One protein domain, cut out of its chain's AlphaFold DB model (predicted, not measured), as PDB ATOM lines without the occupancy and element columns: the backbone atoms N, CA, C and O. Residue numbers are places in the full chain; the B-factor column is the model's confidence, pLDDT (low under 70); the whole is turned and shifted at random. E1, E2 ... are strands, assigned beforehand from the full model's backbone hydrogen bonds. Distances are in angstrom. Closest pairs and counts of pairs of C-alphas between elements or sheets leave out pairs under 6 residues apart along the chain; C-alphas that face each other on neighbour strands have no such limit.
ATOM      1  N   ASN A 382     187.869 327.476 298.751       81.62
ATOM      2  CA  ASN A 382     188.170 328.394 299.842       81.62
ATOM      3  C   ASN A 382     187.475 329.738 299.584       81.62
ATOM      4  O   ASN A 382     187.524 330.274 298.475       81.62
ATOM      5  N   ILE A 383     186.815 330.250 300.614       80.12
ATOM      6  CA  ILE A 383     185.964 331.432 300.601       80.12
ATOM      7  C   ILE A 383     186.511 332.362 301.681       80.12
ATOM      8  O   ILE A 383     186.428 332.044 302.867       80.12
ATOM      9  N   GLU A 384     187.084 333.489 301.275       75.00
ATOM     10  CA  GLU A 384     187.733 334.453 302.169       75.00
ATOM     11  C   GLU A 384     186.970 335.776 302.142       75.00
ATOM     12  O   GLU A 384     186.771 336.363 301.076       75.00
ATOM     13  N   LYS A 385     186.561 336.280 303.308       72.31
ATOM     14  CA  LYS A 385     185.993 337.625 303.422       72.31
ATOM     15  C   LYS A 385     187.131 338.647 303.452       72.31
ATOM     16  O   LYS A 385     187.890 338.689 304.413       72.31
ATOM     17  N   THR A 386     187.238 339.488 302.425       66.81
ATOM     18  CA  THR A 386     188.336 340.470 302.288       66.81
ATOM     19  C   THR A 386     187.907 341.919 302.527       66.81
ATOM     20  O   THR A 386     188.743 342.821 302.527       66.81
ATOM     21  N   GLY A 387     186.615 342.154 302.772       62.91
ATOM     22  CA  GLY A 387     186.062 343.461 303.120       62.91
ATOM     23  C   GLY A 387     184.588 343.382 303.521       62.91
ATOM     24  O   GLY A 387     184.025 342.294 303.659       62.91
ATOM     25  N   ASP A 388     183.947 344.542 303.671       59.47
ATOM     26  CA  ASP A 388     182.550 344.653 304.123       59.47
ATOM     27  C   ASP A 388     181.513 344.157 303.105       59.47
ATOM     28  O   ASP A 388     180.358 343.993 303.475       59.47
ATOM     29  N   ALA A 389     181.897 343.937 301.843       60.94
ATOM     30  CA  ALA A 389     181.027 343.424 300.775       60.94
ATOM     31  C   ALA A 389     181.798 342.604 299.716       60.94
ATOM     32  O   ALA A 389     181.348 342.433 298.586       60.94
ATOM     33  N   THR A 390     182.998 342.118 300.041       65.81
ATOM     34  CA  THR A 390     183.859 341.433 299.066       65.81
ATOM     35  C   THR A 390     184.284 340.077 299.596       65.81
ATOM     36  O   THR A 390     184.730 339.952 300.740       65.81
ATOM     37  N   VAL A 391     184.139 339.067 298.740       73.31
ATOM     38  CA  VAL A 391     184.543 337.692 299.015       73.31
ATOM     39  C   VAL A 391     185.461 337.223 297.895       73.31
ATOM     40  O   VAL A 391     185.152 337.363 296.711       73.31
ATOM     41  N   VAL A 392     186.595 336.645 298.266       75.81
ATOM     42  CA  VAL A 392     187.509 335.996 297.330       75.81
ATOM     43  C   VAL A 392     187.210 334.505 297.329       75.81
ATOM     44  O   VAL A 392     187.168 333.875 298.386       75.81
ATOM     45  N   ILE A 393     186.988 333.941 296.139       80.44
ATOM     46  CA  ILE A 393     186.649 332.529 295.962       80.44
ATOM     47  C   ILE A 393     187.774 331.859 295.173       80.44
ATOM     48  O   ILE A 393     188.045 332.191 294.017       80.44
ATOM     49  N   LYS A 394     188.422 330.879 295.801       82.81
ATOM     50  CA  LYS A 394     189.510 330.092 295.211       82.81
ATOM     51  C   LYS A 394     189.056 328.648 295.128       82.81
ATOM     52  O   LYS A 394     188.683 328.076 296.146       82.81
ATOM     53  N   SER A 395     189.065 328.056 293.939       85.25
ATOM     54  CA  SER A 395     188.616 326.672 293.739       85.25
ATOM     55  C   SER A 395     189.719 325.788 293.171       85.25
ATOM     56  O   SER A 395     190.575 326.243 292.412       85.25
ATOM     57  N   ALA A 396     189.706 324.514 293.542       84.75
ATOM     58  CA  ALA A 396     190.620 323.505 293.038       84.75
ATOM     59  C   ALA A 396     189.887 322.183 292.792       84.75
ATOM     60  O   ALA A 396     189.114 321.725 293.632       84.75
ATOM     61  N   LYS A 397     190.174 321.544 291.659       86.62
ATOM     62  CA  LYS A 397     189.757 320.178 291.337       86.62
ATOM     63  C   LYS A 397     190.925 319.225 291.560       86.62
ATOM     64  O   LYS A 397     191.981 319.371 290.937       86.62
ATOM     65  N   LEU A 398     190.710 318.222 292.404       84.69
ATOM     66  CA  LEU A 398     191.604 317.087 292.616       84.69
ATOM     67  C   LEU A 398     190.991 315.849 291.966       84.69
ATOM     68  O   LEU A 398     189.828 315.550 292.211       84.69
ATOM     69  N   SER A 399     191.758 315.087 291.189       84.19
ATOM     70  CA  SER A 399     191.257 313.859 290.556       84.19
ATOM     71  C   SER A 399     192.102 312.658 290.946       84.19
ATOM     72  O   SER A 399     193.324 312.671 290.784       84.19
ATOM     73  N   LYS A 400     191.461 311.566 291.376       77.94
ATOM     74  CA  LYS A 400     192.135 310.331 291.815       77.94
ATOM     75  C   LYS A 400     193.118 309.767 290.782       77.94
ATOM     76  O   LYS A 400     194.146 309.215 291.159       77.94
ATOM     77  N   ASN A 401     192.867 310.005 289.496       80.50
ATOM     78  CA  ASN A 401     193.697 309.525 288.384       80.50
ATOM     79  C   ASN A 401     194.657 310.589 287.801       80.50
ATOM     80  O   ASN A 401     195.275 310.343 286.771       80.50
ATOM     81  N   SER A 402     194.768 311.768 288.424       77.44
ATOM     82  CA  SER A 402     195.685 312.850 288.030       77.44
ATOM     83  C   SER A 402     196.714 313.120 289.126       77.44
ATOM     84  O   SER A 402     196.380 313.082 290.310       77.44
ATOM     85  N   ASP A 403     197.937 313.468 288.737       72.31
ATOM     86  CA  ASP A 403     198.996 313.890 289.665       72.31
ATOM     87  C   ASP A 403     198.969 315.401 289.942       72.31
ATOM     88  O   ASP A 403     199.767 315.913 290.720       72.31
ATOM     89  N   LYS A 404     198.075 316.144 289.276       74.94
ATOM     90  CA  LYS A 404     197.990 317.606 289.375       74.94
ATOM     91  C   LYS A 404     196.585 318.067 289.723       74.94
ATOM     92  O   LYS A 404     195.610 317.546 289.173       74.94
ATOM     93  N   ALA A 405     196.518 319.081 290.582       73.56
ATOM     94  CA  ALA A 405     195.315 319.861 290.820       73.56
ATOM     95  C   ALA A 405     195.085 320.862 289.675       73.56
ATOM     96  O   ALA A 405     196.034 321.439 289.139       73.56
ATOM     97  N   VAL A 406     193.822 321.095 289.317       76.88
ATOM     98  CA  VAL A 406     193.419 322.190 288.420       76.88
ATOM     99  C   VAL A 406     192.839 323.297 289.284       76.88
ATOM    100  O   VAL A 406     191.887 323.047 290.015       76.88
ATOM    101  N   CYS A 407     193.425 324.493 289.238       68.75
ATOM    102  CA  CYS A 407     193.085 325.580 290.157       68.75
ATOM    103  C   CYS A 407     192.524 326.795 289.418       68.75
ATOM    104  O   CYS A 407     192.984 327.138 288.328       68.75
ATOM    105  N   GLY A 408     191.565 327.451 290.057       59.84
ATOM    106  CA  GLY A 408     190.886 328.650 289.600       59.84
ATOM    107  C   GLY A 408     190.846 329.704 290.702       59.84
ATOM    108  O   GLY A 408     190.527 329.383 291.846       59.84
ATOM    109  N   ASN A 409     191.167 330.951 290.361       56.16
ATOM    110  CA  ASN A 409     191.130 332.083 291.287       56.16
ATOM    111  C   ASN A 409     190.270 333.187 290.670       56.16
ATOM    112  O   ASN A 409     190.619 333.683 289.598       56.16
ATOM    113  N   THR A 410     189.199 333.594 291.354       52.91
ATOM    114  CA  THR A 410     188.409 334.766 290.963       52.91
ATOM    115  C   THR A 410     188.068 335.611 292.184       52.91
ATOM    116  O   THR A 410     187.519 335.118 293.171       52.91
ATOM    117  N   ASP A 411     188.351 336.907 292.083       48.94
ATOM    118  CA  ASP A 411     187.819 337.911 292.997       48.94
ATOM    119  C   ASP A 411     186.371 338.200 292.579       48.94
ATOM    120  O   ASP A 411     186.127 338.686 291.471       48.94
ATOM    121  N   VAL A 412     185.400 337.865 293.433       48.50
ATOM    122  CA  VAL A 412     183.987 338.166 293.175       48.50
ATOM    123  C   VAL A 412     183.580 339.347 294.043       48.50
ATOM    124  O   VAL A 412     183.418 339.241 295.257       48.50
ATOM    125  N   GLU A 413     183.373 340.498 293.408       42.38
ATOM    126  CA  GLU A 413     182.722 341.625 294.066       42.38
ATOM    127  C   GLU A 413     181.221 341.324 294.176       42.38
ATOM    128  O   GLU A 413     180.459 341.424 293.207       42.38
ATOM    129  N   LEU A 414     180.792 340.897 295.364       48.88
ATOM    130  CA  LEU A 414     179.382 340.743 295.683       48.88
ATOM    131  C   LEU A 414     178.797 342.137 295.921       48.88
ATOM    132  O   LEU A 414     178.812 342.661 297.028       48.88
ATOM    133  N   ASN A 415     178.240 342.739 294.870       34.12
ATOM    134  CA  ASN A 415     177.343 343.883 295.020       34.12
ATOM    135  C   ASN A 415     176.038 343.400 295.671       34.12
ATOM    136  O   ASN A 415     175.023 343.208 294.997       34.12
ATOM    137  N   CYS A 416     176.072 343.133 296.975       35.62
ATOM    138  CA  CYS A 416     174.875 342.865 297.750       35.62
ATOM    139  C   CYS A 416     174.003 344.119 297.688       35.62
ATOM    140  O   CYS A 416     174.443 345.229 297.988       35.62
ATOM    141  N   VAL A 417     172.764 343.953 297.231       31.28
ATOM    142  CA  VAL A 417     171.771 345.020 297.286       31.28
ATOM    143  C   VAL A 417     171.524 345.289 298.763       31.28
ATOM    144  O   VAL A 417     170.914 344.470 299.444       31.28
ATOM    145  N   TYR A 418     172.036 346.418 299.248       34.16
ATOM    146  CA  TYR A 418     171.713 346.949 300.563       34.16
ATOM    147  C   TYR A 418     170.192 346.963 300.730       34.16
ATOM    148  O   TYR A 418     169.482 347.693 300.037       34.16
ATOM    149  N   LEU A 419     169.697 346.166 301.667       36.06
ATOM    150  CA  LEU A 419     168.517 346.546 302.418       36.06
ATOM    151  C   LEU A 419     169.074 347.125 303.721       36.06
ATOM    152  O   LEU A 419     169.391 346.381 304.639       36.06
ATOM    153  N   ASP A 420     169.255 348.447 303.719       36.34
ATOM    154  CA  ASP A 420     169.509 349.293 304.894       36.34
ATOM    155  C   ASP A 420     170.939 349.311 305.492       36.34
ATOM    156  O   ASP A 420     171.108 348.990 306.658       36.34
ATOM    157  N   ASP A 421     171.953 349.767 304.736       41.78
ATOM    158  CA  ASP A 421     173.263 350.288 305.226       41.78
ATOM    159  C   ASP A 421     174.094 349.432 306.230       41.78
ATOM    160  O   ASP A 421     175.099 349.909 306.759       41.78
ATOM    161  N   GLU A 422     173.749 348.165 306.469       43.25
ATOM    162  CA  GLU A 422     174.474 347.253 307.371       43.25
ATOM    163  C   GLU A 422     175.530 346.411 306.607       43.25
ATOM    164  O   GLU A 422     175.303 346.026 305.454       43.25
ATOM    165  N   PRO A 423     176.702 346.114 307.207       47.88
ATOM    166  CA  PRO A 423     177.782 345.370 306.552       47.88
ATOM    167  C   PRO A 423     177.401 343.909 306.262       47.88
ATOM    168  O   PRO A 423     176.693 343.271 307.038       47.88
ATOM    169  N   PHE A 424     177.928 343.337 305.171       51.28
ATOM    170  CA  PHE A 424     177.755 341.918 304.839       51.28
ATOM    171  C   PHE A 424     178.354 341.047 305.950       51.28
ATOM    172  O   PHE A 424     179.562 341.103 306.212       51.28
ATOM    173  N   SER A 425     177.532 340.220 306.597       55.62
ATOM    174  CA  SER A 425     177.983 339.211 307.557       55.62
ATOM    175  C   SER A 425     177.794 337.829 306.955       55.62
ATOM    176  O   SER A 425     176.682 337.333 306.862       55.62
ATOM    177  N   PHE A 426     178.880 337.193 306.530       62.28
ATOM    178  CA  PHE A 426     178.858 335.794 306.120       62.28
ATOM    179  C   PHE A 426     179.422 334.939 307.246       62.28
ATOM    180  O   PHE A 426     180.461 335.279 307.818       62.28
ATOM    181  N   GLU A 427     178.750 333.829 307.538       61.88
ATOM    182  CA  GLU A 427     179.225 332.877 308.528       61.88
ATOM    183  C   GLU A 427     179.779 331.608 307.888       61.88
ATOM    184  O   GLU A 427     179.136 331.030 307.007       61.88
ATOM    185  N   PRO A 428     180.901 331.076 308.402       57.34
ATOM    186  CA  PRO A 428     181.510 329.878 307.845       57.34
ATOM    187  C   PRO A 428     180.658 328.617 307.832       57.34
ATOM    188  O   PRO A 428     180.947 327.677 307.092       57.34
ATOM    189  N   GLN A 429     179.611 328.562 308.645       61.41
ATOM    190  CA  GLN A 429     178.660 327.456 308.687       61.41
ATOM    191  C   GLN A 429     177.598 327.527 307.578       61.41
ATOM    192  O   GLN A 429     177.023 326.499 307.239       61.41
ATOM    193  N   SER A 430     177.457 328.672 306.904       74.19
ATOM    194  CA  SER A 430     176.399 328.934 305.922       74.19
ATOM    195  C   SER A 430     176.857 328.921 304.466       74.19
ATOM    196  O   SER A 430     176.330 329.660 303.635       74.19
ATOM    197  N   ALA A 431     177.843 328.085 304.135       83.88
ATOM    198  CA  ALA A 431     178.206 327.807 302.748       83.88
ATOM    199  C   ALA A 431     177.856 326.378 302.330       83.88
ATOM    200  O   ALA A 431     178.164 325.427 303.053       83.88
ATOM    201  N   TRP A 432     177.319 326.223 301.119       88.38
ATOM    202  CA  TRP A 432     177.111 324.921 300.475       88.38
ATOM    203  C   TRP A 432     177.744 324.917 299.094       88.38
ATOM    204  O   TRP A 432     177.568 325.856 298.322       88.38
ATOM    205  N   LEU A 433     178.470 323.845 298.787       91.00
ATOM    206  CA  LEU A 433     179.156 323.655 297.516       91.00
ATOM    207  C   LEU A 433     178.568 322.444 296.797       91.00
ATOM    208  O   LEU A 433     178.424 321.381 297.398       91.00
ATOM    209  N   SER A 434     178.267 322.600 295.511       91.81
ATOM    210  CA  SER A 434     177.679 321.544 294.690       91.81
ATOM    211  C   SER A 434     178.233 321.588 293.271       91.81
ATOM    212  O   SER A 434     177.901 322.502 292.522       91.81
ATOM    213  N   PHE A 435     179.013 320.587 292.869       92.38
ATOM    214  CA  PHE A 435     179.359 320.344 291.463       92.38
ATOM    215  C   PHE A 435     178.498 319.205 290.914       92.38
ATOM    216  O   PHE A 435     178.434 318.135 291.516       92.38
ATOM    217  N   TYR A 436     177.814 319.452 289.796       91.69
ATOM    218  CA  TYR A 436     176.929 318.479 289.133       91.69
ATOM    219  C   TYR A 436     177.452 318.059 287.756       91.69
ATOM    220  O   TYR A 436     177.102 316.984 287.278       91.69
ATOM    221  N   GLU A 437     178.347 318.847 287.157       91.50
ATOM    222  CA  GLU A 437     179.173 318.448 286.017       91.50
ATOM    223  C   GLU A 437     180.625 318.886 286.251       91.50
ATOM    224  O   GLU A 437     180.939 319.590 287.211       91.50
ATOM    225  N   ASP A 438     181.531 318.435 285.387       86.56
ATOM    226  CA  ASP A 438     182.972 318.625 285.576       86.56
ATOM    227  C   ASP A 438     183.422 320.096 285.508       86.56
ATOM    228  O   ASP A 438     184.458 320.472 286.059       86.56
ATOM    229  N   ASP A 439     182.643 320.917 284.816       89.31
ATOM    230  CA  ASP A 439     182.809 322.353 284.643       89.31
ATOM    231  C   ASP A 439     181.640 323.160 285.234       89.31
ATOM    232  O   ASP A 439     181.775 324.371 285.400       89.31
ATOM    233  N   HIS A 440     180.534 322.524 285.631       92.50
ATOM    234  CA  HIS A 440     179.369 323.225 286.169       92.50
ATOM    235  C   HIS A 440     179.141 322.950 287.655       92.50
ATOM    236  O   HIS A 440     179.046 321.808 288.120       92.50
ATOM    237  N   GLY A 441     178.991 324.036 288.408       93.56
ATOM    238  CA  GLY A 441     178.788 323.984 289.848       93.56
ATOM    239  C   GLY A 441     178.037 325.190 290.386       93.56
ATOM    240  O   GLY A 441     177.747 326.152 289.670       93.56
ATOM    241  N   ALA A 442     177.699 325.113 291.666       93.44
ATOM    242  CA  ALA A 442     177.004 326.137 292.418       93.44
ATOM    243  C   ALA A 442     177.611 326.290 293.818       93.44
ATOM    244  O   ALA A 442     178.013 325.310 294.452       93.44
ATOM    245  N   LEU A 443     177.652 327.533 294.289       91.06
ATOM    246  CA  LEU A 443     178.071 327.921 295.625       91.06
ATOM    247  C   LEU A 443     176.967 328.781 296.237       91.06
ATOM    248  O   LEU A 443     176.555 329.786 295.660       91.06
ATOM    249  N   PHE A 444     176.497 328.376 297.407       89.25
ATOM    250  CA  PHE A 444     175.492 329.093 298.177       89.25
ATOM    251  C   PHE A 444     176.182 329.770 299.353       89.25
ATOM    252  O   PHE A 444     176.926 329.104 300.070       89.25
ATOM    253  N   LEU A 445     175.950 331.068 299.539       84.44
ATOM    254  CA  LEU A 445     176.540 331.877 300.606       84.44
ATOM    255  C   LEU A 445     175.423 332.521 301.422       84.44
ATOM    256  O   LEU A 445     174.710 333.387 300.914       84.44
ATOM    257  N   GLY A 446     175.239 332.057 302.653       78.25
ATOM    258  CA  GLY A 446     174.193 332.523 303.556       78.25
ATOM    259  C   GLY A 446     174.714 333.468 304.634       78.25
ATOM    260  O   GLY A 446     175.800 333.279 305.180       78.25
ATOM    261  N   ASP A 447     173.894 334.448 304.980       73.19
ATOM    262  CA  ASP A 447     174.019 335.248 306.198       73.19
ATOM    263  C   ASP A 447     172.883 334.853 307.139       73.19
ATOM    264  O   ASP A 447     171.737 335.176 306.859       73.19
ATOM    265  N   ASN A 448     173.164 334.150 308.238       63.06
ATOM    266  CA  ASN A 448     172.111 333.651 309.134       63.06
ATOM    267  C   ASN A 448     171.551 334.712 310.100       63.06
ATOM    268  O   ASN A 448     170.522 334.473 310.733       63.06
ATOM    269  N   TYR A 449     172.204 335.868 310.254       62.31
ATOM    270  CA  TYR A 449     171.921 336.767 311.377       62.31
ATOM    271  C   TYR A 449     171.424 338.141 310.942       62.31
ATOM    272  O   TYR A 449     170.359 338.556 311.414       62.31
ATOM    273  N   LEU A 450     172.159 338.835 310.065       63.88
ATOM    274  CA  LEU A 450     171.836 340.216 309.692       63.88
ATOM    275  C   LEU A 450     170.776 340.244 308.593       63.88
ATOM    276  O   LEU A 450     169.654 340.704 308.813       63.88
ATOM    277  N   THR A 451     171.112 339.726 307.414       67.19
ATOM    278  CA  THR A 451     170.242 339.805 306.235       67.19
ATOM    279  C   THR A 451     169.356 338.581 306.056       67.19
ATOM    280  O   THR A 451     168.306 338.703 305.414       67.19
ATOM    281  N   ARG A 452     169.732 337.429 306.642       74.38
ATOM    282  CA  ARG A 452     168.991 336.155 306.531       74.38
ATOM    283  C   ARG A 452     168.814 335.692 305.094       74.38
ATOM    284  O   ARG A 452     167.852 335.005 304.756       74.38
ATOM    285  N   HIS A 453     169.722 336.141 304.239       79.94
ATOM    286  CA  HIS A 453     169.651 336.006 302.799       79.94
ATOM    287  C   HIS A 453     170.657 334.965 302.324       79.94
ATOM    288  O   HIS A 453     171.774 334.886 302.838       79.94
ATOM    289  N   LEU A 454     170.247 334.159 301.347       83.94
ATOM    290  CA  LEU A 454     171.109 333.197 300.676       83.94
ATOM    291  C   LEU A 454     171.423 333.694 299.266       83.94
ATOM    292  O   LEU A 454     170.544 333.761 298.408       83.94
ATOM    293  N   THR A 455     172.693 333.996 299.017       84.88
ATOM    294  CA  THR A 455     173.194 334.325 297.682       84.88
ATOM    295  C   THR A 455     173.595 333.059 296.936       84.88
ATOM    296  O   THR A 455     174.265 332.189 297.494       84.88
ATOM    297  N   VAL A 456     173.227 332.972 295.654       89.06
ATOM    298  CA  VAL A 456     173.551 331.820 294.797       89.06
ATOM    299  C   VAL A 456     174.517 332.223 293.687       89.06
ATOM    300  O   VAL A 456     174.211 333.073 292.846       89.06
ATOM    301  N   LEU A 457     175.672 331.565 293.654       89.69
ATOM    302  CA  LEU A 457     176.686 331.697 292.617       89.69
ATOM    303  C   LEU A 457     176.765 330.416 291.789       89.69
ATOM    304  O   LEU A 457     176.612 329.317 292.319       89.69
ATOM    305  N   LYS A 458     177.047 330.552 290.494       91.06
ATOM    306  CA  LYS A 458     177.295 329.450 289.566       91.06
ATOM    307  C   LYS A 458     178.643 329.594 288.882       91.06
ATOM    308  O   LYS A 458     179.113 330.707 288.647       91.06
ATOM    309  N   THR A 459     179.210 328.455 288.519       90.94
ATOM    310  CA  THR A 459     180.373 328.334 287.641       90.94
ATOM    311  C   THR A 459     180.013 327.457 286.444       90.94
ATOM    312  O   THR A 459     179.180 326.558 286.573       90.94
ATOM    313  N   ALA A 460     180.619 327.750 285.296       90.94
ATOM    314  CA  ALA A 460     180.529 326.972 284.055       90.94
ATOM    315  C   ALA A 460     181.929 326.645 283.492       90.94
ATOM    316  O   ALA A 460     182.089 326.345 282.311       90.94
ATOM    317  N   ASP A 461     182.966 326.789 284.322       82.75
ATOM    318  CA  ASP A 461     184.369 326.555 283.978       82.75
ATOM    319  C   ASP A 461     185.142 325.812 285.087       82.75
ATOM    320  O   ASP A 461     186.369 325.884 285.163       82.75
ATOM    321  N   GLY A 462     184.438 325.072 285.946       82.25
ATOM    322  CA  GLY A 462     185.046 324.222 286.974       82.25
ATOM    323  C   GLY A 462     185.476 324.983 288.228       82.25
ATOM    324  O   GLY A 462     186.377 324.545 288.942       82.25
ATOM    325  N   GLY A 463     184.856 326.132 288.494       81.12
ATOM    326  CA  GLY A 463     185.181 327.011 289.615       81.12
ATOM    327  C   GLY A 463     186.309 327.996 289.316       81.12
ATOM    328  O   GLY A 463     186.818 328.618 290.251       81.12
ATOM    329  N   VAL A 464     186.705 328.148 288.044       77.69
ATOM    330  CA  VAL A 464     187.665 329.181 287.636       77.69
ATOM    331  C   VAL A 464     187.046 330.555 287.803       77.69
ATOM    332  O   VAL A 464     187.682 331.407 288.417       77.69
ATOM    333  N   THR A 465     185.806 330.740 287.358       82.69
ATOM    334  CA  THR A 465     184.998 331.937 287.576       82.69
ATOM    335  C   THR A 465     183.648 331.599 288.199       82.69
ATOM    336  O   THR A 465     183.101 330.506 288.028       82.69
ATOM    337  N   TRP A 466     183.110 332.566 288.945       85.75
ATOM    338  CA  TRP A 466     181.820 332.475 289.621       85.75
ATOM    339  C   TRP A 466     180.986 333.717 289.315       85.75
ATOM    340  O   TRP A 466     181.498 334.837 289.325       85.75
ATOM    341  N   ALA A 467     179.697 333.525 289.058       85.44
ATOM    342  CA  ALA A 467     178.756 334.602 288.773       85.44
ATOM    343  C   ALA A 467     177.416 334.361 289.470       85.44
ATOM    344  O   ALA A 467     177.019 333.219 289.693       85.44
ATOM    345  N   LYS A 468     176.696 335.439 289.794       85.94
ATOM    346  CA  LYS A 468     175.361 335.346 290.396       85.94
ATOM    347  C   LYS A 468     174.401 334.586 289.473       85.94
ATOM    348  O   LYS A 468     174.322 334.895 288.285       85.94
ATOM    349  N   ALA A 469     173.666 333.621 290.028       86.81
ATOM    350  CA  ALA A 469     172.735 332.776 289.278       86.81
ATOM    351  C   ALA A 469     171.527 333.562 288.728       86.81
ATOM    352  O   ALA A 469     171.098 333.354 287.591       86.81
ATOM    353  N   GLY A 470     171.005 334.503 289.519       83.88
ATOM    354  CA  GLY A 470     169.897 335.377 289.138       83.88
ATOM    355  C   GLY A 470     169.263 336.092 290.329       83.88
ATOM    356  O   GLY A 470     169.988 336.629 291.166       83.88
ATOM    357  N   ASP A 471     167.931 336.161 290.369       80.44
ATOM    358  CA  ASP A 471     167.196 336.812 291.456       80.44
ATOM    359  C   ASP A 471     166.982 335.831 292.618       80.44
ATOM    360  O   ASP A 471     166.201 334.884 292.534       80.44
ATOM    361  N   ASP A 472     167.706 336.071 293.704       79.25
ATOM    362  CA  ASP A 472     167.659 335.321 294.956       79.25
ATOM    363  C   ASP A 472     166.930 336.093 296.065       79.25
ATOM    364  O   ASP A 472     166.974 335.694 297.225       79.25
ATOM    365  N   SER A 473     166.237 337.192 295.748       77.88
ATOM    366  CA  SER A 473     165.601 338.067 296.746       77.88
ATOM    367  C   SER A 473     164.575 337.368 297.645       77.88
ATOM    368  O   SER A 473     164.312 337.830 298.755       77.88
ATOM    369  N   ASN A 474     164.005 336.251 297.190       79.19
ATOM    370  CA  ASN A 474     163.044 335.453 297.942       79.19
ATOM    371  C   ASN A 474     163.659 334.265 298.703       79.19
ATOM    372  O   ASN A 474     162.929 333.582 299.420       79.19
ATOM    373  N   LEU A 475     164.971 334.040 298.595       84.00
ATOM    374  CA  LEU A 475     165.730 333.145 299.472       84.00
ATOM    375  C   LEU A 475     166.155 333.892 300.741       84.00
ATOM    376  O   LEU A 475     167.336 334.020 301.067       84.00
ATOM    377  N   LYS A 476     165.158 334.447 301.429       79.12
ATOM    378  CA  LYS A 476     165.316 335.188 302.675       79.12
ATOM    379  C   LYS A 476     164.386 334.616 303.735       79.12
ATOM    380  O   LYS A 476     163.231 334.314 303.435       79.12
ATOM    381  N   THR A 477     164.883 334.512 304.961       72.50
ATOM    382  CA  THR A 477     164.083 334.102 306.117       72.50
ATOM    383  C   THR A 477     163.724 335.293 307.000       72.50
ATOM    384  O   THR A 477     164.472 336.269 307.112       72.50
ATOM    385  N   ASP A 478     162.553 335.231 307.633       71.31
ATOM    386  CA  ASP A 478     162.067 336.305 308.508       71.31
ATOM    387  C   ASP A 478     162.474 336.076 309.971       71.31
ATOM    388  O   ASP A 478     162.334 336.980 310.800       71.31
ATOM    389  N   SER A 479     163.042 334.909 310.301       72.00
ATOM    390  CA  SER A 479     163.441 334.532 311.659       72.00
ATOM    391  C   SER A 479     164.924 334.177 311.759       72.00
ATOM    392  O   SER A 479     165.452 333.440 310.938       72.00
ATOM    393  N   TRP A 480     165.593 334.645 312.817       68.00
ATOM    394  CA  TRP A 480     166.966 334.225 313.154       68.00
ATOM    395  C   TRP A 480     167.028 332.771 313.636       68.00
ATOM    396  O   TRP A 480     168.105 332.197 313.758       68.00
ATOM    397  N   HIS A 481     165.868 332.183 313.938       70.75
ATOM    398  CA  HIS A 481     165.751 330.760 314.198       70.75
ATOM    399  C   HIS A 481     165.807 329.931 312.915       70.75
ATOM    400  O   HIS A 481     165.843 328.718 313.044       70.75
ATOM    401  N   GLU A 482     165.800 330.542 311.723       74.44
ATOM    402  CA  GLU A 482     165.892 329.849 310.436       74.44
ATOM    403  C   GLU A 482     167.310 329.933 309.876       74.44
ATOM    404  O   GLU A 482     167.813 331.029 309.631       74.44
ATOM    405  N   TRP A 483     167.930 328.786 309.612       76.50
ATOM    406  CA  TRP A 483     169.210 328.696 308.904       76.50
ATOM    407  C   TRP A 483     169.081 327.736 307.732       76.50
ATOM    408  O   TRP A 483     168.274 326.810 307.760       76.50
ATOM    409  N   VAL A 484     169.865 327.956 306.679       81.12
ATOM    410  CA  VAL A 484     169.958 326.974 305.594       81.12
ATOM    411  C   VAL A 484     170.586 325.711 306.174       81.12
ATOM    412  O   VAL A 484     171.599 325.787 306.859       81.12
ATOM    413  N   ASP A 485     169.966 324.566 305.924       79.50
ATOM    414  CA  ASP A 485     170.462 323.262 306.381       79.50
ATOM    415  C   ASP A 485     171.010 322.452 305.199       79.50
ATOM    416  O   ASP A 485     172.017 321.747 305.292       79.50
ATOM    417  N   PHE A 486     170.407 322.650 304.025       86.44
ATOM    418  CA  PHE A 486     170.760 321.951 302.800       86.44
ATOM    419  C   PHE A 486     170.589 322.848 301.576       86.44
ATOM    420  O   PHE A 486     169.573 323.522 301.424       86.44
ATOM    421  N   ALA A 487     171.561 322.818 300.665       89.88
ATOM    422  CA  ALA A 487     171.446 323.437 299.352       89.88
ATOM    423  C   ALA A 487     172.270 322.667 298.311       89.88
ATOM    424  O   ALA A 487     173.437 322.342 298.548       89.88
ATOM    425  N   LYS A 488     171.665 322.355 297.159       91.88
ATOM    426  CA  LYS A 488     172.292 321.554 296.095       91.88
ATOM    427  C   LYS A 488     171.685 321.868 294.728       91.88
ATOM    428  O   LYS A 488     170.471 322.016 294.606       91.88
ATOM    429  N   PHE A 489     172.521 321.894 293.692       94.25
ATOM    430  CA  PHE A 489     172.074 321.761 292.300       94.25
ATOM    431  C   PHE A 489     172.324 320.333 291.829       94.25
ATOM    432  O   PHE A 489     173.386 319.769 292.089       94.25
ATOM    433  N   VAL A 490     171.348 319.753 291.136       92.62
ATOM    434  CA  VAL A 490     171.446 318.404 290.552       92.62
ATOM    435  C   VAL A 490     171.622 318.441 289.035       92.62
ATOM    436  O   VAL A 490     172.011 317.441 288.441       92.62
ATOM    437  N   SER A 491     171.361 319.591 288.412       92.69
ATOM    438  CA  SER A 491     171.616 319.856 286.999       92.69
ATOM    439  C   SER A 491     171.842 321.353 286.771       92.69
ATOM    440  O   SER A 491     171.698 322.161 287.689       92.69
ATOM    441  N   GLU A 492     172.140 321.748 285.530       93.25
ATOM    442  CA  GLU A 492     172.294 323.160 285.150       93.25
ATOM    443  C   GLU A 492     171.055 324.007 285.492       93.25
ATOM    444  O   GLU A 492     171.177 325.185 285.836       93.25
ATOM    445  N   ASN A 493     169.863 323.407 285.430       94.62
ATOM    446  CA  ASN A 493     168.599 324.117 285.617       94.62
ATOM    447  C   ASN A 493     167.935 323.839 286.969       94.62
ATOM    448  O   ASN A 493     167.138 324.660 287.419       94.62
ATOM    449  N   GLU A 494     168.229 322.709 287.606       95.12
ATOM    450  CA  GLU A 494     167.451 322.218 288.743       95.12
ATOM    451  C   GLU A 494     168.269 322.218 290.032       95.12
ATOM    452  O   GLU A 494     169.350 321.629 290.119       95.12
ATOM    453  N   GLY A 495     167.715 322.858 291.059       93.81
ATOM    454  CA  GLY A 495     168.330 322.953 292.375       93.81
ATOM    455  C   GLY A 495     167.305 323.107 293.488       93.81
ATOM    456  O   GLY A 495     166.142 323.439 293.246       93.81
ATOM    457  N   MET A 496     167.750 322.847 294.712       92.62
ATOM    458  CA  MET A 496     166.936 322.867 295.920       92.62
ATOM    459  C   MET A 496     167.711 323.506 297.073       92.62
ATOM    460  O   MET A 496     168.915 323.294 297.210       92.62
ATOM    461  N   VAL A 497     166.998 324.264 297.900       90.19
ATOM    462  CA  VAL A 497     167.462 324.860 299.158       90.19
ATOM    463  C   VAL A 497     166.428 324.540 300.229       90.19
ATOM    464  O   VAL A 497     165.237 324.716 299.997       90.19
ATOM    465  N   SER A 498     166.858 324.099 301.402       85.19
ATOM    466  CA  SER A 498     165.998 323.863 302.559       85.19
ATOM    467  C   SER A 498     166.533 324.608 303.770       85.19
ATOM    468  O   SER A 498     167.728 324.551 304.067       85.19
ATOM    469  N   TYR A 499     165.631 325.273 304.485       80.81
ATOM    470  CA  TYR A 499     165.916 325.920 305.759       80.81
ATOM    471  C   TYR A 499     165.416 325.050 306.922       80.81
ATOM    472  O   TYR A 499     164.318 324.497 306.855       80.81
ATOM    473  N   SER A 500     166.218 324.943 307.980       75.56
ATOM    474  CA  SER A 500     165.826 324.392 309.283       75.56
ATOM    475  C   SER A 500     165.305 325.512 310.201       75.56
ATOM    476  O   SER A 500     165.389 326.690 309.853       75.56
ATOM    477  N   TYR A 501     164.717 325.148 311.346       70.31
ATOM    478  CA  TYR A 501     164.203 326.071 312.357       70.31
ATOM    479  C   TYR A 501     164.512 325.614 313.782       70.31
ATOM    480  O   TYR A 501     164.330 324.449 314.135       70.31
ATOM    481  N   TYR A 502     164.850 326.557 314.663       59.22
ATOM    482  CA  TYR A 502     164.933 326.315 316.104       59.22
ATOM    483  C   TYR A 502     163.534 326.113 316.725       59.22
ATOM    484  O   TYR A 502     162.932 327.037 317.276       59.22
ATOM    485  N   GLY A 503     162.979 324.905 316.636       55.66
ATOM    486  CA  GLY A 503     161.670 324.581 317.210       55.66
ATOM    487  C   GLY A 503     160.932 323.457 316.484       55.66
ATOM    488  O   GLY A 503     161.368 322.969 315.450       55.66
ATOM    489  N   TYR A 504     159.805 323.038 317.058       52.50
ATOM    490  CA  TYR A 504     158.993 321.891 316.625       52.50
ATOM    491  C   TYR A 504     157.983 322.231 315.513       52.50
ATOM    492  O   TYR A 504     156.855 321.746 315.541       52.50
ATOM    493  N   GLU A 505     158.330 323.122 314.584       50.88
ATOM    494  CA  GLU A 505     157.417 323.497 313.495       50.88
ATOM    495  C   GLU A 505     157.606 322.604 312.263       50.88
ATOM    496  O   GLU A 505     158.713 322.154 311.970       50.88
ATOM    497  N   GLU A 506     156.510 322.347 311.544       51.50
ATOM    498  CA  GLU A 506     156.490 321.464 310.379       51.50
ATOM    499  C   GLU A 506     157.371 321.975 309.224       51.50
ATOM    500  O   GLU A 506     157.489 323.169 308.956       51.50
ATOM    501  N   MET A 507     157.947 321.020 308.489       52.28
ATOM    502  CA  MET A 507     158.850 321.204 307.346       52.28
ATOM    503  C   MET A 507     158.251 322.000 306.167       52.28
ATOM    504  O   MET A 507     158.976 322.505 305.306       52.28
ATOM    505  N   CYS A 508     156.922 322.100 306.114       51.03
ATOM    506  CA  CYS A 508     156.145 322.369 304.905       51.03
ATOM    507  C   CYS A 508     156.403 323.736 304.247       51.03
ATOM    508  O   CYS A 508     156.114 323.890 303.064       51.03
ATOM    509  N   ASP A 509     156.972 324.710 304.964       59.66
ATOM    510  CA  ASP A 509     157.066 326.101 304.494       59.66
ATOM    511  C   ASP A 509     158.481 326.598 304.141       59.66
ATOM    512  O   ASP A 509     158.642 327.779 303.793       59.66
ATOM    513  N   ARG A 510     159.494 325.720 304.197       74.62
ATOM    514  CA  ARG A 510     160.917 326.122 304.239       74.62
ATOM    515  C   ARG A 510     161.828 325.524 303.161       74.62
ATOM    516  O   ARG A 510     163.024 325.800 303.164       74.62
ATOM    517  N   THR A 511     161.291 324.750 302.218       82.25
ATOM    518  CA  THR A 511     162.057 324.238 301.063       82.25
ATOM    519  C   THR A 511     161.728 325.023 299.796       82.25
ATOM    520  O   THR A 511     160.562 325.222 299.459       82.25
ATOM    521  N   PHE A 512     162.757 325.443 299.069       88.00
ATOM    522  CA  PHE A 512     162.686 326.168 297.809       88.00
ATOM    523  C   PHE A 512     163.366 325.375 296.701       88.00
ATOM    524  O   PHE A 512     164.365 324.693 296.916       88.00
ATOM    525  N   VAL A 513     162.832 325.494 295.494       91.44
ATOM    526  CA  VAL A 513     163.314 324.804 294.302       91.44
ATOM    527  C   VAL A 513     163.407 325.767 293.132       91.44
ATOM    528  O   VAL A 513     162.621 326.712 293.016       91.44
ATOM    529  N   THR A 514     164.348 325.496 292.241       93.69
ATOM    530  CA  THR A 514     164.495 326.174 290.956       93.69
ATOM    531  C   THR A 514     164.479 325.144 289.830       93.69
ATOM    532  O   THR A 514     164.897 324.003 290.016       93.69
ATOM    533  N   ILE A 515     163.956 325.557 288.676       94.75
ATOM    534  CA  ILE A 515     163.949 324.788 287.419       94.75
ATOM    535  C   ILE A 515     164.512 325.619 286.254       94.75
ATOM    536  O   ILE A 515     164.358 325.253 285.089       94.75
ATOM    537  N   ASP A 516     165.102 326.778 286.553       93.31
ATOM    538  CA  ASP A 516     165.618 327.741 285.576       93.31
ATOM    539  C   ASP A 516     167.071 328.164 285.854       93.31
ATOM    540  O   ASP A 516     167.536 329.188 285.340       93.31
ATOM    541  N   GLY A 517     167.789 327.357 286.640       91.69
ATOM    542  CA  GLY A 517     169.198 327.557 286.965       91.69
ATOM    543  C   GLY A 517     169.427 328.552 288.099       91.69
ATOM    544  O   GLY A 517     170.479 329.179 288.149       91.69
ATOM    545  N   GLY A 518     168.448 328.726 288.990       90.88
ATOM    546  CA  GLY A 518     168.514 329.679 290.099       90.88
ATOM    547  C   GLY A 518     168.191 331.113 289.696       90.88
ATOM    548  O   GLY A 518     168.520 332.034 290.442       90.88
ATOM    549  N   LYS A 519     167.558 331.319 288.531       89.50
ATOM    550  CA  LYS A 519     167.069 332.646 288.130       89.50
ATOM    551  C   LYS A 519     165.845 333.043 288.928       89.50
ATOM    552  O   LYS A 519     165.691 334.222 289.232       89.50
ATOM    553  N   THR A 520     164.997 332.067 289.238       90.94
ATOM    554  CA  THR A 520     163.877 332.201 290.157       90.94
ATOM    555  C   THR A 520     163.795 330.986 291.075       90.94
ATOM    556  O   THR A 520     164.170 329.866 290.711       90.94
ATOM    557  N   TRP A 521     163.275 331.216 292.278       91.25
ATOM    558  CA  TRP A 521     163.039 330.184 293.282       91.25
ATOM    559  C   TRP A 521     161.565 330.154 293.650       91.25
ATOM    560  O   TRP A 521     160.914 331.194 293.750       91.25
ATOM    561  N   LYS A 522     161.016 328.964 293.868       88.31
ATOM    562  CA  LYS A 522     159.643 328.790 294.347       88.31
ATOM    563  C   LYS A 522     159.619 327.845 295.532       88.31
ATOM    564  O   LYS A 522     160.416 326.916 295.586       88.31
ATOM    565  N   LYS A 523     158.688 328.059 296.458       83.56
ATOM    566  CA  LYS A 523     158.470 327.117 297.559       83.56
ATOM    567  C   LYS A 523     157.998 325.770 297.012       83.56
ATOM    568  O   LYS A 523     157.139 325.730 296.126       83.56
ATOM    569  N   LEU A 524     158.566 324.689 297.533       79.62
ATOM    570  CA  LEU A 524     158.142 323.330 297.228       79.62
ATOM    571  C   LEU A 524     156.777 323.078 297.875       79.62
ATOM    572  O   LEU A 524     156.602 323.299 299.068       79.62
ATOM    573  N   SER A 525     155.810 322.608 297.092       66.50
ATOM    574  CA  SER A 525     154.540 322.112 297.629       66.50
ATOM    575  C   SER A 525     154.644 320.604 297.830       66.50
ATOM    576  O   SER A 525     154.871 319.868 296.867       66.50
ATOM    577  N   VAL A 526     154.492 320.152 299.074       63.12
ATOM    578  CA  VAL A 526     154.466 318.729 299.426       63.12
ATOM    579  C   VAL A 526     153.011 318.272 299.524       63.12
ATOM    580  O   VAL A 526     152.248 318.787 300.341       63.12
ATOM    581  N   ASP A 527     152.625 317.308 298.685       57.44
ATOM    582  CA  ASP A 527     151.321 316.652 298.785       57.44
ATOM    583  C   ASP A 527     151.373 315.647 299.940       57.44
ATOM    584  O   ASP A 527     151.784 314.496 299.774       57.44
ATOM    585  N   TYR A 528     150.950 316.078 301.129       55.34
ATOM    586  CA  TYR A 528     150.659 315.166 302.231       55.34
ATOM    587  C   TYR A 528     149.403 314.370 301.874       55.34
ATOM    588  O   TYR A 528     148.279 314.782 302.161       55.34
ATOM    589  N   ASP A 529     149.578 313.250 301.174       46.50
ATOM    590  CA  ASP A 529     148.473 312.335 300.920       46.50
ATOM    591  C   ASP A 529     147.932 311.847 302.270       46.50
ATOM    592  O   ASP A 529     148.696 311.446 303.143       46.50
ATOM    593  N   SER A 530     146.610 311.863 302.439       43.19
ATOM    594  CA  SER A 530     145.866 311.522 303.670       43.19
ATOM    595  C   SER A 530     146.074 310.094 304.220       43.19
ATOM    596  O   SER A 530     145.388 309.685 305.155       43.19
ATOM    597  N   ASN A 531     147.006 309.343 303.627       42.38
ATOM    598  CA  ASN A 531     147.508 308.040 304.057       42.38
ATOM    599  C   ASN A 531     148.893 308.121 304.727       42.38
ATOM    600  O   ASN A 531     149.489 307.076 304.991       42.38
ATOM    601  N   THR A 532     149.413 309.317 305.034       46.91
ATOM    602  CA  THR A 532     150.383 309.454 306.131       46.91
ATOM    603  C   THR A 532     149.817 308.698 307.335       46.91
ATOM    604  O   THR A 532     148.627 308.863 307.620       46.91
ATOM    605  N   PRO A 533     150.597 307.831 308.014       41.47
ATOM    606  CA  PRO A 533     150.112 307.110 309.183       41.47
ATOM    607  C   PRO A 533     149.369 308.091 310.086       41.47
ATOM    608  O   PRO A 533     149.917 309.126 310.460       41.47
ATOM    609  N   ALA A 534     148.104 307.794 310.385       38.91
ATOM    610  CA  ALA A 534     147.196 308.679 311.115       38.91
ATOM    611  C   ALA A 534     147.648 308.988 312.564       38.91
ATOM    612  O   ALA A 534     146.895 309.595 313.318       38.91
ATOM    613  N   ASP A 535     148.874 308.605 312.924       41.84
ATOM    614  CA  ASP A 535     149.526 308.835 314.206       41.84
ATOM    615  C   ASP A 535     150.542 309.999 314.185       41.84
ATOM    616  O   ASP A 535     151.173 310.247 315.205       41.84
ATOM    617  N   THR A 536     150.742 310.736 313.081       46.16
ATOM    618  CA  THR A 536     151.774 311.802 313.040       46.16
ATOM    619  C   THR A 536     151.355 313.203 312.556       46.16
ATOM    620  O   THR A 536     152.149 313.838 311.865       46.16
ATOM    621  N   PRO A 537     150.176 313.744 312.926       40.03
ATOM    622  CA  PRO A 537     150.014 315.205 313.032       40.03
ATOM    623  C   PRO A 537     150.190 315.745 314.466       40.03
ATOM    624  O   PRO A 537     150.366 316.943 314.639       40.03
ATOM    625  N   ASP A 538     150.178 314.883 315.491       40.88
ATOM    626  CA  ASP A 538     150.245 315.296 316.910       40.88
ATOM    627  C   ASP A 538     151.618 315.051 317.579       40.88
ATOM    628  O   ASP A 538     151.797 315.344 318.760       40.88
ATOM    629  N   ASP A 539     152.610 314.540 316.842       43.09
ATOM    630  CA  ASP A 539     153.831 313.971 317.441       43.09
ATOM    631  C   ASP A 539     155.049 314.916 317.474       43.09
ATOM    632  O   ASP A 539     156.151 314.490 317.823       43.09
ATOM    633  N   GLY A 540     154.891 316.191 317.090       47.88
ATOM    634  CA  GLY A 540     155.960 317.201 317.172       47.88
ATOM    635  C   GLY A 540     157.239 316.853 316.392       47.88
ATOM    636  O   GLY A 540     158.313 317.357 316.714       47.88
ATOM    637  N   CYS A 541     157.150 315.959 315.403       49.31
ATOM    638  CA  CYS A 541     158.293 315.538 314.597       49.31
ATOM    639  C   CYS A 541     158.560 316.564 313.495       49.31
ATOM    640  O   CYS A 541     157.723 316.752 312.614       49.31
ATOM    641  N   ALA A 542     159.740 317.173 313.518       60.38
ATOM    642  CA  ALA A 542     160.211 318.025 312.437       60.38
ATOM    643  C   ALA A 542     161.123 317.226 311.492       60.38
ATOM    644  O   ALA A 542     161.779 316.255 311.891       60.38
ATOM    645  N   TYR A 543     161.076 317.605 310.215       69.81
ATOM    646  CA  TYR A 543     161.795 316.955 309.126       69.81
ATOM    647  C   TYR A 543     162.745 317.971 308.480       69.81
ATOM    648  O   TYR A 543     162.354 319.111 308.239       69.81
ATOM    649  N   GLU A 544     163.972 317.554 308.186       75.56
ATOM    650  CA  GLU A 544     165.021 318.387 307.580       75.56
ATOM    651  C   GLU A 544     165.589 317.687 306.353       75.56
ATOM    652  O   GLU A 544     165.954 316.517 306.429       75.56
ATOM    653  N   ALA A 545     165.659 318.373 305.211       80.88
ATOM    654  CA  ALA A 545     166.247 317.786 304.014       80.88
ATOM    655  C   ALA A 545     167.761 317.712 304.195       80.88
ATOM    656  O   ALA A 545     168.388 318.725 304.476       80.88
ATOM    657  N   THR A 546     168.347 316.532 304.002       80.25
ATOM    658  CA  THR A 546     169.792 316.312 304.186       80.25
ATOM    659  C   THR A 546     170.503 315.914 302.899       80.25
ATOM    660  O   THR A 546     171.690 316.199 302.739       80.25
ATOM    661  N   SER A 547     169.798 315.287 301.951       86.44
ATOM    662  CA  SER A 547     170.339 314.957 300.631       86.44
ATOM    663  C   SER A 547     169.260 314.975 299.551       86.44
ATOM    664  O   SER A 547     168.098 314.667 299.812       86.44
ATOM    665  N   LEU A 548     169.663 315.301 298.322       89.69
ATOM    666  CA  LEU A 548     168.850 315.153 297.115       89.69
ATOM    667  C   LEU A 548     169.670 314.413 296.064       89.69
ATOM    668  O   LEU A 548     170.704 314.921 295.620       89.69
ATOM    669  N   ASP A 549     169.182 313.257 295.640       89.38
ATOM    670  CA  ASP A 549     169.818 312.408 294.640       89.38
ATOM    671  C   ASP A 549     168.860 312.152 293.476       89.38
ATOM    672  O   ASP A 549     167.640 312.155 293.645       89.38
ATOM    673  N   VAL A 550     169.408 311.973 292.274       89.88
ATOM    674  CA  VAL A 550     168.620 311.710 291.064       89.88
ATOM    675  C   VAL A 550     169.064 310.382 290.479       89.88
ATOM    676  O   VAL A 550     170.169 310.255 289.954       89.88
ATOM    677  N   GLU A 551     168.186 309.388 290.545       87.69
ATOM    678  CA  GLU A 551     168.442 308.042 290.039       87.69
ATOM    679  C   GLU A 551     167.416 307.701 288.962       87.69
ATOM    680  O   GLU A 551     166.214 307.669 289.211       87.69
ATOM    681  N   ASN A 552     167.878 307.440 287.736       87.62
ATOM    682  CA  ASN A 552     167.013 307.099 286.596       87.62
ATOM    683  C   ASN A 552     165.881 308.119 286.333       87.62
ATOM    684  O   ASN A 552     164.804 307.746 285.873       87.62
ATOM    685  N   GLY A 553     166.127 309.404 286.616       87.44
ATOM    686  CA  GLY A 553     165.140 310.481 286.471       87.44
ATOM    687  C   GLY A 553     164.161 310.614 287.642       87.44
ATOM    688  O   GLY A 553     163.283 311.468 287.586       87.44
ATOM    689  N   VAL A 554     164.318 309.804 288.693       91.12
ATOM    690  CA  VAL A 554     163.555 309.911 289.938       91.12
ATOM    691  C   VAL A 554     164.381 310.682 290.959       91.12
ATOM    692  O   VAL A 554     165.518 310.324 291.263       91.12
ATOM    693  N   TYR A 555     163.788 311.736 291.498       91.38
ATOM    694  CA  TYR A 555     164.328 312.532 292.588       91.38
ATOM    695  C   TYR A 555     164.075 311.810 293.900       91.38
ATOM    696  O   TYR A 555     162.923 311.531 294.228       91.38
ATOM    697  N   LYS A 556     165.129 311.548 294.663       91.19
ATOM    698  CA  LYS A 556     165.078 310.976 296.004       91.19
ATOM    699  C   LYS A 556     165.587 312.011 297.001       91.19
ATOM    700  O   LYS A 556     166.742 312.418 296.943       91.19
ATOM    701  N   LEU A 557     164.706 312.444 297.890       87.50
ATOM    702  CA  LEU A 557     164.989 313.401 298.951       87.50
ATOM    703  C   LEU A 557     165.103 312.642 300.274       87.50
ATOM    704  O   LEU A 557     164.152 311.968 300.678       87.50
ATOM    705  N   THR A 558     166.256 312.735 300.930       87.25
ATOM    706  CA  THR A 558     166.465 312.187 302.275       87.25
ATOM    707  C   THR A 558     166.099 313.242 303.301       87.25
ATOM    708  O   THR A 558     166.539 314.390 303.202       87.25
ATOM    709  N   LEU A 559     165.293 312.845 304.280       80.31
ATOM    710  CA  LEU A 559     164.833 313.698 305.360       80.31
ATOM    711  C   LEU A 559     165.300 313.130 306.695       80.31
ATOM    712  O   LEU A 559     164.949 312.003 307.054       80.31
ATOM    713  N   ARG A 560     166.020 313.935 307.469       77.81
ATOM    714  CA  ARG A 560     166.263 313.646 308.877       77.81
ATOM    715  C   ARG A 560     164.988 313.899 309.660       77.81
ATOM    716  O   ARG A 560     164.357 314.940 309.501       77.81
ATOM    717  N   ARG A 561     164.630 312.957 310.533       74.00
ATOM    718  CA  ARG A 561     163.476 313.065 311.430       74.00
ATOM    719  C   ARG A 561     163.950 313.219 312.875       74.00
ATOM    720  O   ARG A 561     164.738 312.407 313.357       74.00
ATOM    721  N   TYR A 562     163.429 314.207 313.600       65.75
ATOM    722  CA  TYR A 562     163.742 314.393 315.021       65.75
ATOM    723  C   TYR A 562     162.495 314.683 315.864       65.75
ATOM    724  O   TYR A 562     161.557 315.333 315.410       65.75
ATOM    725  N   ASN A 563     162.487 314.197 317.113       59.28
ATOM    726  CA  ASN A 563     161.420 314.455 318.095       59.28
ATOM    727  C   ASN A 563     162.000 315.033 319.401       59.28
ATOM    728  O   ASN A 563     161.968 314.399 320.457       59.28
ATOM    729  N   GLY A 564     162.644 316.201 319.306       53.78
ATOM    730  CA  GLY A 564     163.096 317.033 320.440       53.78
ATOM    731  C   GLY A 564     164.197 316.496 321.354       53.78
ATOM    732  O   GLY A 564     164.827 317.273 322.067       53.78
ATOM    733  N   ARG A 565     164.413 315.178 321.390       51.84
ATOM    734  CA  ARG A 565     165.358 314.506 322.294       51.84
ATOM    735  C   ARG A 565     166.172 313.396 321.635       51.84
ATOM    736  O   ARG A 565     167.172 312.987 322.212       51.84
ATOM    737  N   ILE A 566     165.736 312.872 320.487       58.66
ATOM    738  CA  ILE A 566     166.349 311.707 319.836       58.66
ATOM    739  C   ILE A 566     166.270 311.884 318.313       58.66
ATOM    740  O   ILE A 566     165.222 312.286 317.795       58.66
ATOM    741  N   ASN A 567     167.365 311.560 317.620       67.06
ATOM    742  CA  ASN A 567     167.381 311.395 316.167       67.06
ATOM    743  C   ASN A 567     166.664 310.090 315.818       67.06
ATOM    744  O   ASN A 567     167.046 309.020 316.297       67.06
ATOM    745  N   LEU A 568     165.611 310.187 315.015       69.81
ATOM    746  CA  LEU A 568     164.905 309.029 314.485       69.81
ATOM    747  C   LEU A 568     165.555 308.599 313.161       69.81
ATOM    748  O   LEU A 568     166.299 309.384 312.573       69.81
ATOM    749  N   PRO A 569     165.306 307.360 312.695       77.12
ATOM    750  CA  PRO A 569     165.769 306.933 311.383       77.12
ATOM    751  C   PRO A 569     165.328 307.918 310.297       77.12
ATOM    752  O   PRO A 569     164.182 308.383 310.313       77.12
ATOM    753  N   ASP A 570     166.241 308.207 309.370       80.31
ATOM    754  CA  ASP A 570     165.951 309.038 308.206       80.31
ATOM    755  C   ASP A 570     164.807 308.425 307.388       80.31
ATOM    756  O   ASP A 570     164.646 307.203 307.307       80.31
ATOM    757  N   VAL A 571     164.006 309.290 306.773       80.69
ATOM    758  CA  VAL A 571     162.911 308.907 305.880       80.69
ATOM    759  C   VAL A 571     163.167 309.450 304.485       80.69
ATOM    760  O   VAL A 571     163.888 310.429 304.305       80.69
ATOM    761  N   TYR A 572     162.563 308.821 303.481       84.31
ATOM    762  CA  TYR A 572     162.797 309.174 302.087       84.31
ATOM    763  C   TYR A 572     161.498 309.594 301.412       84.31
ATOM    764  O   TYR A 572     160.435 309.007 301.629       84.31
ATOM    765  N   MET A 573     161.602 310.606 300.557       84.81
ATOM    766  CA  MET A 573     160.551 310.978 299.624       84.81
ATOM    767  C   MET A 573     161.052 310.833 298.195       84.81
ATOM    768  O   MET A 573     162.206 311.142 297.903       84.81
ATOM    769  N   THR A 574     160.176 310.406 297.291       88.56
ATOM    770  CA  THR A 574     160.496 310.326 295.862       88.56
ATOM    771  C   THR A 574     159.536 311.135 295.012       88.56
ATOM    772  O   THR A 574     158.366 311.281 295.362       88.56
ATOM    773  N   SER A 575     160.039 311.665 293.899       88.06
ATOM    774  CA  SER A 575     159.247 312.353 292.883       88.06
ATOM    775  C   SER A 575     159.832 312.148 291.488       88.06
ATOM    776  O   SER A 575     161.038 312.005 291.331       88.06
ATOM    777  N   ASP A 576     158.993 312.224 290.456       90.12
ATOM    778  CA  ASP A 576     159.432 312.305 289.055       90.12
ATOM    779  C   ASP A 576     159.852 313.733 288.653       90.12
ATOM    780  O   ASP A 576     160.293 313.977 287.528       90.12
ATOM    781  N   ARG A 577     159.663 314.715 289.544       88.88
ATOM    782  CA  ARG A 577     159.982 316.129 289.319       88.88
ATOM    783  C   ARG A 577     160.562 316.760 290.579       88.88
ATOM    784  O   ARG A 577     160.016 316.568 291.660       88.88
ATOM    785  N   ILE A 578     161.577 317.613 290.430       88.44
ATOM    786  CA  ILE A 578     162.157 318.344 291.571       88.44
ATOM    787  C   ILE A 578     161.156 319.298 292.232       88.44
ATOM    788  O   ILE A 578     161.334 319.713 293.369       88.44
ATOM    789  N   ASP A 579     160.112 319.698 291.510       86.69
ATOM    790  CA  ASP A 579     159.334 320.878 291.848       86.69
ATOM    791  C   ASP A 579     157.910 320.616 292.350       86.69
ATOM    792  O   ASP A 579     157.200 321.564 292.696       86.69
ATOM    793  N   SER A 580     157.489 319.353 292.376       82.19
ATOM    794  CA  SER A 580     156.210 318.893 292.923       82.19
ATOM    795  C   SER A 580     156.205 317.370 293.044       82.19
ATOM    796  O   SER A 580     157.081 316.719 292.491       82.19
ATOM    797  N   GLY A 581     155.172 316.783 293.655       76.00
ATOM    798  CA  GLY A 581     154.890 315.343 293.541       76.00
ATOM    799  C   GLY A 581     155.707 314.424 294.451       76.00
ATOM    800  O   GLY A 581     155.661 313.211 294.254       76.00
ATOM    801  N   TYR A 582     156.417 314.973 295.440       80.06
ATOM    802  CA  TYR A 582     157.127 314.174 296.437       80.06
ATOM    803  C   TYR A 582     156.162 313.363 297.293       80.06
ATOM    804  O   TYR A 582     155.225 313.907 297.876       80.06
ATOM    805  N   LYS A 583     156.431 312.062 297.396       80.81
ATOM    806  CA  LYS A 583     155.680 311.117 298.225       80.81
ATOM    807  C   LYS A 583     156.628 310.330 299.108       80.81
ATOM    808  O   LYS A 583     157.688 309.915 298.638       80.81
ATOM    809  N   PHE A 584     156.234 310.103 300.359       76.81
ATOM    810  CA  PHE A 584     156.966 309.212 301.253       76.81
ATOM    811  C   PHE A 584     157.026 307.804 300.665       76.81
ATOM    812  O   PHE A 584     156.034 307.293 300.143       76.81
ATOM    813  N   THR A 585     158.202 307.196 300.745       73.62
ATOM    814  CA  THR A 585     158.400 305.787 300.411       73.62
ATOM    815  C   THR A 585     158.449 304.972 301.697       73.62
ATOM    816  O   THR A 585     159.081 305.414 302.657       73.62
ATOM    817  N   GLU A 586     157.778 303.817 301.707       55.50
ATOM    818  CA  GLU A 586     157.827 302.843 302.811       55.50
ATOM    819  C   GLU A 586     159.223 302.254 303.038       55.50
ATOM    820  O   GLU A 586     159.950 302.035 302.036       55.50
TER     821      GLU A 586
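What this domain is: This is residues 382 to 586 of the 586 residues of an uncharacterized protein of Ruminococcus sp. CAG:382 (UniProt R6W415). What shape would one see first? Four small sheets of three strands stand one after another in a loose arc, like the blades of a partly built, open propeller; E1 E2 E3 is at one end, set off from the rest, and E10 E11 E12 at the other. What sticks out? Residues 399 to 404, of which 399 belongs to E2, stand free. What is it made of? The printed part has 205 residues, with no named helix and 12 strands, E1 to E12 in turn; each sheet is antiparallel in chain order, and the class is all strand, though under half of the residues, 86, are in strands. It is compact, with a radius of gyration of the C-alphas of 18.1 A and spans of 53 by 46 by 31 A.

How they stand to each other: How is the largest sheet built? E10, residues 542 to 551, E11, residues 554 to 562, and E12, residues 567 to 575, form a strongly twisted meander, each strand the antiparallel neighbour of the one before; N 546 and O 558 are 2.9 A apart, N 557 and O 573 2.8 A. E10 bends by 55 degrees at residue 546. What faces it? The meander of E7, residues 482 to 489, E8, residues 495 to 501, and E9, residues 511 to 514, is face to face with it, the planes 23 degrees apart; the closest C-alphas of E7 and E10, Phe 486 and Thr 546, are 5.9 A apart. N 488 and O 496 are 2.9 A apart, N 497 and O 512 2.8 A. What follows outward? The meander of E4, residues 431 to 435, E5, residues 441 to 446, and E6, residues 454 to 459, faces E7 E8 E9 in this stack of sheets, sheets face to face in turn, with planes 42 degrees apart; the closest C-alphas of E4 and E7, Ser 434 and Lys 488, are 5.6 A apart. N 434 and O 442 are 2.9 A apart, N 443 and O 457 2.9 A. And the fourth sheet? E1, residues 382 to 385, E2, residues 390 to 399, and E3, residues 406 to 413, form a meander apart from E4 to E12; N 384 and O 392 are 2.9 A apart, N 395 and O 408 2.9 A.

Where its parts are: Where do the strands begin and end? C-alpha 382 of E1 is at (188.170, 328.394, 299.842), and C-alpha 575 of E12 at (159.247, 312.353, 292.883). Which are long? E2 measures 29.8 A, E10 25.9 A and E11 25.5 A.

The domain as a whole: Which links are long? E3 to E4, E6 to E7 and E9 to E10; the printed part has no cut. Where is confidence low? Among the residues under 70 are 407 to 429 and 525 to 543; the mean pLDDT of the printed part is 73.9.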